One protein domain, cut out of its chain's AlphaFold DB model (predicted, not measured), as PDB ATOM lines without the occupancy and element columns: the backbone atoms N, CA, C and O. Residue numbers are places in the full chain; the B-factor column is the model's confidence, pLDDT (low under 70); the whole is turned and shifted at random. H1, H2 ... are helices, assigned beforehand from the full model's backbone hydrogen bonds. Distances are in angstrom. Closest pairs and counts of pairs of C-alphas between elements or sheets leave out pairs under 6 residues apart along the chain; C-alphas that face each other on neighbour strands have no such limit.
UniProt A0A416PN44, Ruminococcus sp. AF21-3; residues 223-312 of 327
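What this domain is: This is residues 223 to 312 of the 327 residues of a protein of Ruminococcus sp. AF21-3 (UniProt A0A416PN44). One long helix, H3, runs along the length of the model, and beside the part near its last residues sits a loose head made of H1, the tiny helix H2 and the loops round them, with H1 crosswise to H3. From this head a long link runs back past the first residue of H3 and folds round into it, with residues 264 to 276 sticking out as an open loop; at the other end residues 303 to 312 stick out as a tail. The printed part has 90 residues with three named helices, H1, H2 and H3 in that order along the chain, and no named strand; the class is all helix, though the named helices hold 41 of the 90 residues, under half. The whole is only just extended, close to loose, with a radius of gyration of the C-alphas of 18.7 A, and its outline, 60 by 41 by 16 A, is only just flat.

Where its parts are: H3, the longest helix, holds residues 278 to 303 and measures 37.2 A from first to last C-alpha, from C-alpha 278 at (-21.377, -7.105, 78.861) to C-alpha 303 at (-2.822, -34.590, 62.026). H1 is residues 223 to 233, 15.6 A long, and its first C-alpha, that of Glu 223, is at (-13.083, -32.334, 56.336). H2 is residues 240 to 243, four residues and 5.8 A long.

How they stand to each other: H3 and H1 only just touch, with 3 pairs of C-alphas within 8 A. The closest C-alphas of the two are those of Tyr 298 and Tyr 227, 7.0 A apart, and H3 touches H1 with residues 295 to 298 alone. Their lines are about perpendicular, at 76 degrees. H1 and H2 are close but not clearly touching; their closest C-alphas, those of Leu 232 and Asn 242, are 6.8 A apart. H2 and H3 are apart. In H1 and H3 every pair of O i and N i+4 is within hydrogen-bond range, while H2 is too short for such a pair and has its one O i to N i+3 pair within range.

The domain as a whole: The two C-alphas farthest apart are those of Glu 267 and Lys 312, 60.8 A. Residues 264 to 276 and 303 to 312, of which 303 belongs to H3, stand free; the body without them has 67 residues and spans 42 by 27 by 14 A. The link from H1 to H2 is short, with 6 residues, and the link from H2 to H3 is long, with 34 residues, 244 to 277. The printed part has no cut. The mean pLDDT of the printed part is 84.9, and 15 residues, 267 to 276 and 303 to 307, are under 70.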
ATOM      1  N   GLU A 223     -13.827 -32.754  55.145       90.88
ATOM      2  CA  GLU A 223     -13.083 -32.334  56.336       90.88
ATOM      3  C   GLU A 223     -14.045 -31.863  57.433       90.88
ATOM      4  O   GLU A 223     -14.015 -32.395  58.548       90.88
ATOM      5  N   GLU A 224     -14.981 -30.967  57.102       93.19
ATOM      6  CA  GLU A 224     -16.042 -30.534  58.016       93.19
ATOM      7  C   GLU A 224     -16.861 -31.720  58.543       93.19
ATOM      8  O   GLU A 224     -17.114 -31.828  59.747       93.19
ATOM      9  N   ARG A 225     -17.235 -32.659  57.666       93.44
ATOM     10  CA  ARG A 225     -17.969 -33.870  58.054       93.44
ATOM     11  C   ARG A 225     -17.198 -34.705  59.073       93.44
ATOM     12  O   ARG A 225     -17.794 -35.190  60.038       93.44
ATOM     13  N   ALA A 226     -15.902 -34.921  58.853       92.50
ATOM     14  CA  ALA A 226     -15.065 -35.697  59.762       92.50
ATOM     15  C   ALA A 226     -14.914 -34.994  61.120       92.50
ATOM     16  O   ALA A 226     -15.045 -35.647  62.159       92.50
ATOM     17  N   TYR A 227     -14.720 -33.673  61.113       94.19
ATOM     18  CA  TYR A 227     -14.660 -32.848  62.317       94.19
ATOM     19  C   TYR A 227     -15.954 -32.922  63.132       94.19
ATOM     20  O   TYR A 227     -15.927 -33.267  64.314       94.19
ATOM     21  N   ARG A 228     -17.109 -32.663  62.507       95.12
ATOM     22  CA  ARG A 228     -18.399 -32.643  63.210       95.12
ATOM     23  C   ARG A 228     -18.780 -34.011  63.768       95.12
ATOM     24  O   ARG A 228     -19.243 -34.085  64.902       95.12
ATOM     25  N   LYS A 229     -18.517 -35.099  63.035       93.69
ATOM     26  CA  LYS A 229     -18.708 -36.466  63.555       93.69
ATOM     27  C   LYS A 229     -17.821 -36.755  64.761       93.69
ATOM     28  O   LYS A 229     -18.294 -37.331  65.735       93.69
ATOM     29  N   TRP A 230     -16.555 -36.342  64.717       93.50
ATOM     30  CA  TRP A 230     -15.665 -36.486  65.867       93.50
ATOM     31  C   TRP A 230     -16.168 -35.675  67.070       93.50
ATOM     32  O   TRP A 230     -16.180 -36.196  68.183       93.50
ATOM     33  N   CYS A 231     -16.667 -34.453  66.860       95.25
ATOM     34  CA  CYS A 231     -17.257 -33.642  67.926       95.25
ATOM     35  C   CYS A 231     -18.516 -34.283  68.535       95.25
ATOM     36  O   CYS A 231     -18.652 -34.267  69.757       95.25
ATOM     37  N   LEU A 232     -19.409 -34.861  67.720       94.38
ATOM     38  CA  LEU A 232     -20.595 -35.590  68.199       94.38
ATOM     39  C   LEU A 232     -20.190 -36.788  69.065       94.38
ATOM     40  O   LEU A 232     -20.605 -36.884  70.214       94.38
ATOM     41  N   ASN A 233     -19.301 -37.647  68.554       91.62
ATOM     42  CA  ASN A 233     -18.859 -38.857  69.256       91.62
ATOM     43  C   ASN A 233     -18.158 -38.559  70.592       91.62
ATOM     44  O   ASN A 233     -18.151 -39.394  71.490       91.62
ATOM     45  N   ASN A 234     -17.548 -37.379  70.719       91.25
ATOM     46  CA  ASN A 234     -16.875 -36.941  71.940       91.25
ATOM     47  C   ASN A 234     -17.733 -36.004  72.808       91.25
ATOM     48  O   ASN A 234     -17.242 -35.517  73.826       91.25
ATOM     49  N   HIS A 235     -18.988 -35.745  72.427       93.25
ATOM     50  CA  HIS A 235     -19.898 -34.835  73.123       93.25
ATOM     51  C   HIS A 235     -19.332 -33.402  73.300       93.25
ATOM     52  O   HIS A 235     -19.396 -32.818  74.376       93.25
ATOM     53  N   LEU A 236     -18.747 -32.827  72.240       94.69
ATOM     54  CA  LEU A 236     -18.027 -31.537  72.278       94.69
ATOM     55  C   LEU A 236     -18.796 -30.346  71.674       94.69
ATOM     56  O   LEU A 236     -18.218 -29.283  71.447       94.69
ATOM     57  N   PHE A 237     -20.074 -30.496  71.347       96.25
ATOM     58  CA  PHE A 237     -20.915 -29.356  70.980       96.25
ATOM     59  C   PHE A 237     -21.532 -28.709  72.215       96.25
ATOM     60  O   PHE A 237     -22.003 -29.406  73.110       96.25
ATOM     61  N   LEU A 238     -21.607 -27.375  72.228       94.88
ATOM     62  CA  LEU A 238     -22.352 -26.581  73.213       94.88
ATOM     63  C   LEU A 238     -23.863 -26.637  72.933       94.88
ATOM     64  O   LEU A 238     -24.552 -25.613  72.922       94.88
ATOM     65  N   ASN A 239     -24.364 -27.841  72.670       95.12
ATOM     66  CA  ASN A 239     -25.762 -28.162  72.463       95.12
ATOM     67  C   ASN A 239     -26.194 -29.136  73.566       95.12
ATOM     68  O   ASN A 239     -25.671 -30.245  73.605       95.12
ATOM     69  N   PRO A 240     -27.147 -28.773  74.439       95.00
ATOM     70  CA  PRO A 240     -27.641 -29.677  75.476       95.00
ATOM     71  C   PRO A 240     -28.168 -31.019  74.947       95.00
ATOM     72  O   PRO A 240     -28.027 -32.032  75.626       95.00
ATOM     73  N   LEU A 241     -28.732 -31.053  73.733       95.56
ATOM     74  CA  LEU A 241     -29.175 -32.302  73.105       95.56
ATOM     75  C   LEU A 241     -28.007 -33.207  72.714       95.56
ATOM     76  O   LEU A 241     -28.164 -34.417  72.668       95.56
ATOM     77  N   ASN A 242     -26.804 -32.662  72.549       95.38
ATOM     78  CA  ASN A 242     -25.612 -33.474  72.351       95.38
ATOM     79  C   ASN A 242     -25.254 -34.303  73.598       95.38
ATOM     80  O   ASN A 242     -24.287 -35.037  73.540       95.38
ATOM     81  N   GLU A 243     -25.980 -34.219  74.720       95.19
ATOM     82  CA  GLU A 243     -25.808 -35.117  75.874       95.19
ATOM     83  C   GLU A 243     -26.680 -36.378  75.826       95.19
ATOM     84  O   GLU A 243     -26.526 -37.278  76.672       95.19
ATOM     85  N   VAL A 244     -27.601 -36.463  74.862       95.25
ATOM     86  CA  VAL A 244     -28.442 -37.649  74.718       95.25
ATOM     87  C   VAL A 244     -27.642 -38.827  74.144       95.25
ATOM     88  O   VAL A 244     -26.576 -38.640  73.560       95.25
ATOM     89  N   MET A 245     -28.111 -40.058  74.360       91.88
ATOM     90  CA  MET A 245     -27.480 -41.261  73.787       91.88
ATOM     91  C   MET A 245     -27.699 -41.374  72.274       91.88
ATOM     92  O   MET A 245     -26.952 -42.078  71.597       91.88
ATOM     93  N   ASP A 246     -28.731 -40.713  71.748       87.62
ATOM     94  CA  ASP A 246     -29.038 -40.735  70.325       87.62
ATOM     95  C   ASP A 246     -27.934 -40.034  69.531       87.62
ATOM     96  O   ASP A 246     -27.493 -38.933  69.861       87.62
ATOM     97  N   SER A 247     -27.512 -40.663  68.438       84.38
ATOM     98  CA  SER A 247     -26.596 -40.044  67.488       84.38
ATOM     99  C   SER A 247     -27.412 -39.377  66.388       84.38
ATOM    100  O   SER A 247     -27.971 -40.064  65.535       84.38
ATOM    101  N   SER A 248     -27.480 -38.046  66.411       93.50
ATOM    102  CA  SER A 248     -28.076 -37.253  65.336       93.50
ATOM    103  C   SER A 248     -27.140 -36.134  64.902       93.50
ATOM    104  O   SER A 248     -26.542 -35.433  65.722       93.50
ATOM    105  N   THR A 249     -27.036 -35.922  63.590       95.06
ATOM    106  CA  THR A 249     -26.303 -34.773  63.042       95.06
ATOM    107  C   THR A 249     -26.986 -33.441  63.348       95.06
ATOM    108  O   THR A 249     -26.320 -32.406  63.306       95.06
ATOM    109  N   ALA A 250     -28.266 -33.455  63.737       94.38
ATOM    110  CA  ALA A 250     -28.981 -32.273  64.204       94.38
ATOM    111  C   ALA A 250     -28.332 -31.639  65.439       94.38
ATOM    112  O   ALA A 250     -28.448 -30.434  65.630       94.38
ATOM    113  N   PHE A 251     -27.589 -32.401  66.248       95.19
ATOM    114  CA  PHE A 251     -26.949 -31.865  67.453       95.19
ATOM    115  C   PHE A 251     -25.612 -31.173  67.177       95.19
ATOM    116  O   PHE A 251     -25.033 -30.560  68.076       95.19
ATOM    117  N   ALA A 252     -25.114 -31.240  65.939       95.88
ATOM    118  CA  ALA A 252     -23.767 -30.822  65.578       95.88
ATOM    119  C   ALA A 252     -23.622 -29.306  65.375       95.88
ATOM    120  O   ALA A 252     -23.147 -28.863  64.332       95.88
ATOM    121  N   HIS A 253     -24.033 -28.496  66.348       93.81
ATOM    122  CA  HIS A 253     -23.862 -27.040  66.350       93.81
ATOM    123  C   HIS A 253     -23.819 -26.488  67.786       93.81
ATOM    124  O   HIS A 253     -24.027 -27.228  68.737       93.81
ATOM    125  N   ASP A 254     -23.546 -25.191  67.965       95.00
ATOM    126  CA  ASP A 254     -23.314 -24.570  69.283       95.00
ATOM    127  C   ASP A 254     -24.393 -23.508  69.627       95.00
ATOM    128  O   ASP A 254     -24.111 -22.299  69.613       95.00
ATOM    129  N   PRO A 255     -25.649 -23.921  69.911       92.38
ATOM    130  CA  PRO A 255     -26.788 -23.015  70.088       92.38
ATOM    131  C   PRO A 255     -26.789 -22.254  71.419       92.38
ATOM    132  O   PRO A 255     -27.588 -21.334  71.578       92.38
ATOM    133  N   LEU A 256     -25.921 -22.609  72.375       90.38
ATOM    134  CA  LEU A 256     -25.882 -21.986  73.699       90.38
ATOM    135  C   LEU A 256     -25.823 -20.455  73.605       90.38
ATOM    136  O   LEU A 256     -24.889 -19.896  73.032       90.38
ATOM    137  N   THR A 257     -26.801 -19.765  74.184       87.75
ATOM    138  CA  THR A 257     -26.859 -18.301  74.211       87.75
ATOM    139  C   THR A 257     -27.574 -17.817  75.467       87.75
ATOM    140  O   THR A 257     -28.336 -18.560  76.089       87.75
ATOM    141  N   ILE A 258     -27.351 -16.555  75.831       84.56
ATOM    142  CA  ILE A 258     -28.197 -15.859  76.799       84.56
ATOM    143  C   ILE A 258     -29.484 -15.486  76.065       84.56
ATOM    144  O   ILE A 258     -29.442 -14.766  75.069       84.56
ATOM    145  N   ILE A 259     -30.627 -15.988  76.533       79.75
ATOM    146  CA  ILE A 259     -31.938 -15.604  75.983       79.75
ATOM    147  C   ILE A 259     -32.562 -14.431  76.740       79.75
ATOM    148  O   ILE A 259     -33.334 -13.663  76.177       79.75
ATOM    149  N   GLN A 260     -32.246 -14.312  78.029       79.69
ATOM    150  CA  GLN A 260     -32.823 -13.356  78.962       79.69
ATOM    151  C   GLN A 260     -31.759 -13.008  79.998       79.69
ATOM    152  O   GLN A 260     -31.007 -13.875  80.444       79.69
ATOM    153  N   PHE A 261     -31.702 -11.738  80.378       77.94
ATOM    154  CA  PHE A 261     -30.864 -11.255  81.464       77.94
ATOM    155  C   PHE A 261     -31.583 -10.103  82.165       77.94
ATOM    156  O   PHE A 261     -32.368  -9.385  81.545       77.94
ATOM    157  N   THR A 262     -31.287  -9.928  83.447       79.44
ATOM    158  CA  THR A 262     -31.754  -8.790  84.241       79.44
ATOM    159  C   THR A 262     -30.529  -8.122  84.838       79.44
ATOM    160  O   THR A 262     -29.699  -8.794  85.450       79.44
ATOM    161  N   GLU A 263     -30.410  -6.811  84.670       75.94
ATOM    162  CA  GLU A 263     -29.302  -6.029  85.208       75.94
ATOM    163  C   GLU A 263     -29.835  -4.829  85.989       75.94
ATOM    164  O   GLU A 263     -30.839  -4.216  85.622       75.94
ATOM    165  N   TRP A 264     -29.168  -4.515  87.099       76.81
ATOM    166  CA  TRP A 264     -29.448  -3.314  87.874       76.81
ATOM    167  C   TRP A 264     -28.747  -2.127  87.225       76.81
ATOM    168  O   TRP A 264     -27.520  -2.077  87.206       76.81
ATOM    169  N   VAL A 265     -29.530  -1.167  86.741       73.88
ATOM    170  CA  VAL A 265     -29.030   0.071  86.131       73.88
ATOM    171  C   VAL A 265     -29.205   1.218  87.127       73.88
ATOM    172  O   VAL A 265     -30.285   1.382  87.702       73.88
ATOM    173  N   LYS A 266     -28.149   1.998  87.377       75.06
ATOM    174  CA  LYS A 266     -28.213   3.228  88.183       75.06
ATOM    175  C   LYS A 266     -28.657   4.399  87.311       75.06
ATOM    176  O   LYS A 266     -28.358   4.440  86.126       75.06
ATOM    177  N   GLU A 267     -29.279   5.415  87.914       68.94
ATOM    178  CA  GLU A 267     -29.696   6.641  87.200       68.94
ATOM    179  C   GLU A 267     -28.543   7.363  86.478       68.94
ATOM    180  O   GLU A 267     -28.769   8.104  85.527       68.94
ATOM    181  N   THR A 268     -27.303   7.154  86.923       69.69
ATOM    182  CA  THR A 268     -26.093   7.743  86.336       69.69
ATOM    183  C   THR A 268     -25.506   6.944  85.178       69.69
ATOM    184  O   THR A 268     -24.558   7.414  84.549       69.69
ATOM    185  N   ASP A 269     -25.993   5.729  84.933       68.94
ATOM    186  CA  ASP A 269     -25.446   4.871  83.892       68.94
ATOM    187  C   ASP A 269     -25.957   5.380  82.543       68.94
ATOM    188  O   ASP A 269     -27.146   5.300  82.230       68.94
ATOM    189  N   SER A 270     -25.056   5.928  81.726       62.50
ATOM    190  CA  SER A 270     -25.378   6.199  80.332       62.50
ATOM    191  C   SER A 270     -25.538   4.852  79.636       62.50
ATOM    192  O   SER A 270     -24.544   4.159  79.402       62.50
ATOM    193  N   ILE A 271     -26.776   4.464  79.331       62.94
ATOM    194  CA  ILE A 271     -27.043   3.357  78.415       62.94
ATOM    195  C   ILE A 271     -26.445   3.800  77.079       62.94
ATOM    196  O   ILE A 271     -27.007   4.633  76.375       62.94
ATOM    197  N   GLU A 272     -25.235   3.341  76.766       62.53
ATOM    198  CA  GLU A 272     -24.686   3.517  75.429       62.53
ATOM    199  C   GLU A 272     -25.556   2.669  74.496       62.53
ATOM    200  O   GLU A 272     -25.403   1.449  74.454       62.53
ATOM    201  N   ASP A 273     -26.464   3.323  73.766       59.78
ATOM    202  CA  ASP A 273     -27.562   2.730  72.980       59.78
ATOM    203  C   ASP A 273     -27.158   1.635  71.963       59.78
ATOM    204  O   ASP A 273     -28.023   1.000  71.369       59.78
ATOM    205  N   ASN A 274     -25.860   1.376  71.756       60.75
ATOM    206  CA  ASN A 274     -25.344   0.512  70.692       60.75
ATOM    207  C   ASN A 274     -24.340  -0.574  71.124       60.75
ATOM    208  O   ASN A 274     -23.761  -1.221  70.248       60.75
ATOM    209  N   LYS A 275     -24.094  -0.812  72.421       62.19
ATOM    210  CA  LYS A 275     -23.232  -1.935  72.848       62.19
ATOM    211  C   LYS A 275     -24.064  -3.104  73.379       62.19
ATOM    212  O   LYS A 275     -24.941  -2.881  74.212       62.19
ATOM    213  N   PRO A 276     -23.794  -4.353  72.942       63.88
ATOM    214  CA  PRO A 276     -24.441  -5.510  73.540       63.88
ATOM    215  C   PRO A 276     -24.104  -5.553  75.037       63.88
ATOM    216  O   PRO A 276     -22.983  -5.188  75.417       63.88
ATOM    217  N   PRO A 277     -25.029  -6.014  75.895       76.50
ATOM    218  CA  PRO A 277     -24.766  -6.112  77.323       76.50
ATOM    219  C   PRO A 277     -23.505  -6.942  77.579       76.50
ATOM    220  O   PRO A 277     -23.255  -7.938  76.891       76.50
ATOM    221  N   LYS A 278     -22.713  -6.547  78.581       82.12
ATOM    222  CA  LYS A 278     -21.377  -7.105  78.861       82.12
ATOM    223  C   LYS A 278     -21.351  -8.639  78.856       82.12
ATOM    224  O   LYS A 278     -20.427  -9.241  78.314       82.12
ATOM    225  N   TYR A 279     -22.379  -9.272  79.417       83.44
ATOM    226  CA  TYR A 279     -22.470 -10.728  79.530       83.44
ATOM    227  C   TYR A 279     -22.635 -11.449  78.183       83.44
ATOM    228  O   TYR A 279     -22.111 -12.549  78.031       83.44
ATOM    229  N   PHE A 280     -23.281 -10.833  77.186       85.69
ATOM    230  CA  PHE A 280     -23.373 -11.405  75.836       85.69
ATOM    231  C   PHE A 280     -22.011 -11.411  75.153       85.69
ATOM    232  O   PHE A 280     -21.606 -12.428  74.602       85.69
ATOM    233  N   ALA A 281     -21.284 -10.292  75.232       84.75
ATOM    234  CA  ALA A 281     -19.938 -10.199  74.676       84.75
ATOM    235  C   ALA A 281     -18.988 -11.210  75.340       84.75
ATOM    236  O   ALA A 281     -18.263 -11.916  74.644       84.75
ATOM    237  N   MET A 282     -19.048 -11.340  76.672       89.25
ATOM    238  CA  MET A 282     -18.253 -12.325  77.414       89.25
ATOM    239  C   MET A 282     -18.600 -13.768  77.026       89.25
ATOM    240  O   MET A 282     -17.692 -14.563  76.797       89.25
ATOM    241  N   LEU A 283     -19.891 -14.119  76.927       90.75
ATOM    242  CA  LEU A 283     -20.285 -15.465  76.504       90.75
ATOM    243  C   LEU A 283     -19.839 -15.748  75.066       90.75
ATOM    244  O   LEU A 283     -19.327 -16.830  74.802       90.75
ATOM    245  N   ASN A 284     -19.999 -14.793  74.149       90.06
ATOM    246  CA  ASN A 284     -19.562 -14.958  72.763       90.06
ATOM    247  C   ASN A 284     -18.055 -15.207  72.681       90.06
ATOM    248  O   ASN A 284     -17.649 -16.159  72.022       90.06
ATOM    249  N   GLN A 285     -17.248 -14.438  73.417       93.56
ATOM    250  CA  GLN A 285     -15.806 -14.663  73.480       93.56
ATOM    251  C   GLN A 285     -15.476 -16.070  74.004       93.56
ATOM    252  O   GLN A 285     -14.709 -16.793  73.374       93.56
ATOM    253  N   LEU A 286     -16.099 -16.501  75.108       94.50
ATOM    254  CA  LEU A 286     -15.890 -17.850  75.652       94.50
ATOM    255  C   LEU A 286     -16.284 -18.945  74.653       94.50
ATOM    256  O   LEU A 286     -15.589 -19.955  74.537       94.50
ATOM    257  N   LYS A 287     -17.387 -18.757  73.920       95.00
ATOM    258  CA  LYS A 287     -17.826 -19.693  72.878       95.00
ATOM    259  C   LYS A 287     -16.824 -19.763  71.732       95.00
ATOM    260  O   LYS A 287     -16.489 -20.864  71.307       95.00
ATOM    261  N   GLU A 288     -16.348 -18.625  71.238       94.75
ATOM    262  CA  GLU A 288     -15.360 -18.563  70.156       94.75
ATOM    263  C   GLU A 288     -14.043 -19.237  70.559       94.75
ATOM    264  O   GLU A 288     -13.531 -20.081  69.822       94.75
ATOM    265  N   GLU A 289     -13.541 -18.940  71.761       97.12
ATOM    266  CA  GLU A 289     -12.336 -19.562  72.314       97.12
ATOM    267  C   GLU A 289     -12.507 -21.077  72.486       97.12
ATOM    268  O   GLU A 289     -11.622 -21.844  72.102       97.12
ATOM    269  N   TYR A 290     -13.659 -21.530  72.993       97.12
ATOM    270  CA  TYR A 290     -13.975 -22.954  73.113       97.12
ATOM    271  C   TYR A 290     -14.029 -23.651  71.749       97.12
ATOM    272  O   TYR A 290     -13.404 -24.696  71.567       97.12
ATOM    273  N   ILE A 291     -14.749 -23.077  70.781       96.94
ATOM    274  CA  ILE A 291     -14.895 -23.639  69.431       96.94
ATOM    275  C   ILE A 291     -13.522 -23.753  68.760       96.94
ATOM    276  O   ILE A 291     -13.210 -24.785  68.158       96.94
ATOM    277  N   TYR A 292     -12.679 -22.730  68.909       97.12
ATOM    278  CA  TYR A 292     -11.326 -22.745  68.370       97.12
ATOM    279  C   TYR A 292     -10.430 -23.771  69.078       97.12
ATOM    280  O   TYR A 292      -9.757 -24.558  68.414       97.12
ATOM    281  N   ALA A 293     -10.467 -23.845  70.413       97.38
ATOM    282  CA  ALA A 293      -9.727 -24.848  71.179       97.38
ATOM    283  C   ALA A 293     -10.152 -26.282  70.816       97.38
ATOM    284  O   ALA A 293      -9.299 -27.149  70.620       97.38
ATOM    285  N   ARG A 294     -11.459 -26.526  70.651       96.31
ATOM    286  CA  ARG A 294     -12.023 -27.796  70.165       96.31
ATOM    287  C   ARG A 294     -11.480 -28.157  68.784       96.31
ATOM    288  O   ARG A 294     -11.123 -29.309  68.551       96.31
ATOM    289  N   PHE A 295     -11.410 -27.188  67.872       95.19
ATOM    290  CA  PHE A 295     -10.839 -27.396  66.540       95.19
ATOM    291  C   PHE A 295      -9.337 -27.711  66.587       95.19
ATOM    292  O   PHE A 295      -8.901 -28.678  65.968       95.19
ATOM    293  N   LEU A 296      -8.551 -26.977  67.379       93.75
ATOM    294  CA  LEU A 296      -7.128 -27.276  67.572       93.75
ATOM    295  C   LEU A 296      -6.902 -28.662  68.183       93.75
ATOM    296  O   LEU A 296      -5.942 -29.340  67.817       93.75
ATOM    297  N   TYR A 297      -7.778 -29.097  69.092       92.69
ATOM    298  CA  TYR A 297      -7.706 -30.436  69.668       92.69
ATOM    299  C   TYR A 297      -7.954 -31.518  68.608       92.69
ATOM    300  O   TYR A 297      -7.146 -32.439  68.488       92.69
ATOM    301  N   TYR A 298      -8.991 -31.354  67.778       92.12
ATOM    302  CA  TYR A 298      -9.244 -32.234  66.633       92.12
ATOM    303  C   TYR A 298      -8.038 -32.306  65.690       92.12
ATOM    304  O   TYR A 298      -7.545 -33.388  65.376       92.12
ATOM    305  N   GLU A 299      -7.523 -31.152  65.272       89.06
ATOM    306  CA  GLU A 299      -6.367 -31.054  64.382       89.06
ATOM    307  C   GLU A 299      -5.133 -31.734  64.987       89.06
ATOM    308  O   GLU A 299      -4.452 -32.512  64.316       89.06
ATOM    309  N   GLY A 300      -4.870 -31.486  66.272       85.06
ATOM    310  CA  GLY A 300      -3.762 -32.081  67.009       85.06
ATOM    311  C   GLY A 300      -3.862 -33.601  67.106       85.06
ATOM    312  O   GLY A 300      -2.853 -34.287  66.946       85.06
ATOM    313  N   GLU A 301      -5.059 -34.147  67.312       82.69
ATOM    314  CA  GLU A 301      -5.282 -35.592  67.384       82.69
ATOM    315  C   GLU A 301      -5.188 -36.256  65.998       82.69
ATOM    316  O   GLU A 301      -4.492 -37.261  65.828       82.69
ATOM    317  N   GLN A 302      -5.832 -35.673  64.981       75.38
ATOM    318  CA  GLN A 302      -5.930 -36.279  63.650       75.38
ATOM    319  C   GLN A 302      -4.657 -36.097  62.805       75.38
ATOM    320  O   GLN A 302      -4.214 -37.046  62.148       75.38
ATOM    321  N   LYS A 303      -4.021 -34.913  62.835       63.38
ATOM    322  CA  LYS A 303      -2.822 -34.590  62.026       63.38
ATOM    323  C   LYS A 303      -1.502 -34.991  62.687       63.38
ATOM    324  O   LYS A 303      -0.462 -35.013  62.029       63.38
ATOM    325  N   SER A 304      -1.543 -35.432  63.944       56.50
ATOM    326  CA  SER A 304      -0.407 -36.007  64.685       56.50
ATOM    327  C   SER A 304       0.248 -37.218  63.994       56.50
ATOM    328  O   SER A 304       1.369 -37.603  64.346       56.50
ATOM    329  N   LYS A 305      -0.376 -37.804  62.966       57.50
ATOM    330  CA  LYS A 305       0.214 -38.892  62.169       57.50
ATOM    331  C   LYS A 305       1.376 -38.443  61.268       57.50
ATOM    332  O   LYS A 305       2.156 -39.290  60.841       57.50
ATOM    333  N   THR A 306       1.540 -37.142  61.018       59.62
ATOM    334  CA  THR A 306       2.656 -36.583  60.233       59.62
ATOM    335  C   THR A 306       3.445 -35.561  61.050       59.62
ATOM    336  O   THR A 306       2.856 -34.733  61.735       59.62
ATOM    337  N   ILE A 307       4.780 -35.604  60.981       65.69
ATOM    338  CA  ILE A 307       5.651 -34.642  61.677       65.69
ATOM    339  C   ILE A 307       5.444 -33.256  61.054       65.69
ATOM    340  O   ILE A 307       5.703 -33.074  59.861       65.69
ATOM    341  N   HIS A 308       5.001 -32.281  61.847       71.81
ATOM    342  CA  HIS A 308       4.829 -30.914  61.371       71.81
ATOM    343  C   HIS A 308       6.203 -30.277  61.107       71.81
ATOM    344  O   HIS A 308       7.175 -30.548  61.813       71.81
ATOM    345  N   PHE A 309       6.338 -29.411  60.096       79.88
ATOM    346  CA  PHE A 309       7.653 -28.835  59.764       79.88
ATOM    347  C   PHE A 309       8.230 -27.970  60.897       79.88
ATOM    348  O   PHE A 309       9.450 -27.840  60.985       79.88
ATOM    349  N   ALA A 310       7.370 -27.405  61.753       76.00
ATOM    350  CA  ALA A 310       7.778 -26.663  62.949       76.00
ATOM    351  C   ALA A 310       8.453 -27.563  64.002       76.00
ATOM    352  O   ALA A 310       9.255 -27.077  64.791       76.00
ATOM    353  N   ASP A 311       8.208 -28.874  63.957       74.31
ATOM    354  CA  ASP A 311       8.807 -29.849  64.872       74.31
ATOM    355  C   ASP A 311      10.197 -30.307  64.399       74.31
ATOM    356  O   ASP A 311      10.874 -31.093  65.071       74.31
ATOM    357  N   LYS A 312      10.670 -29.832  63.235       77.25
ATOM    358  CA  LYS A 312      12.013 -30.159  62.736       77.25
ATOM    359  C   LYS A 312      13.062 -29.738  63.762       77.25
ATOM    360  O   LYS A 312      13.142 -28.577  64.146       77.25
TER     361      LYS A 312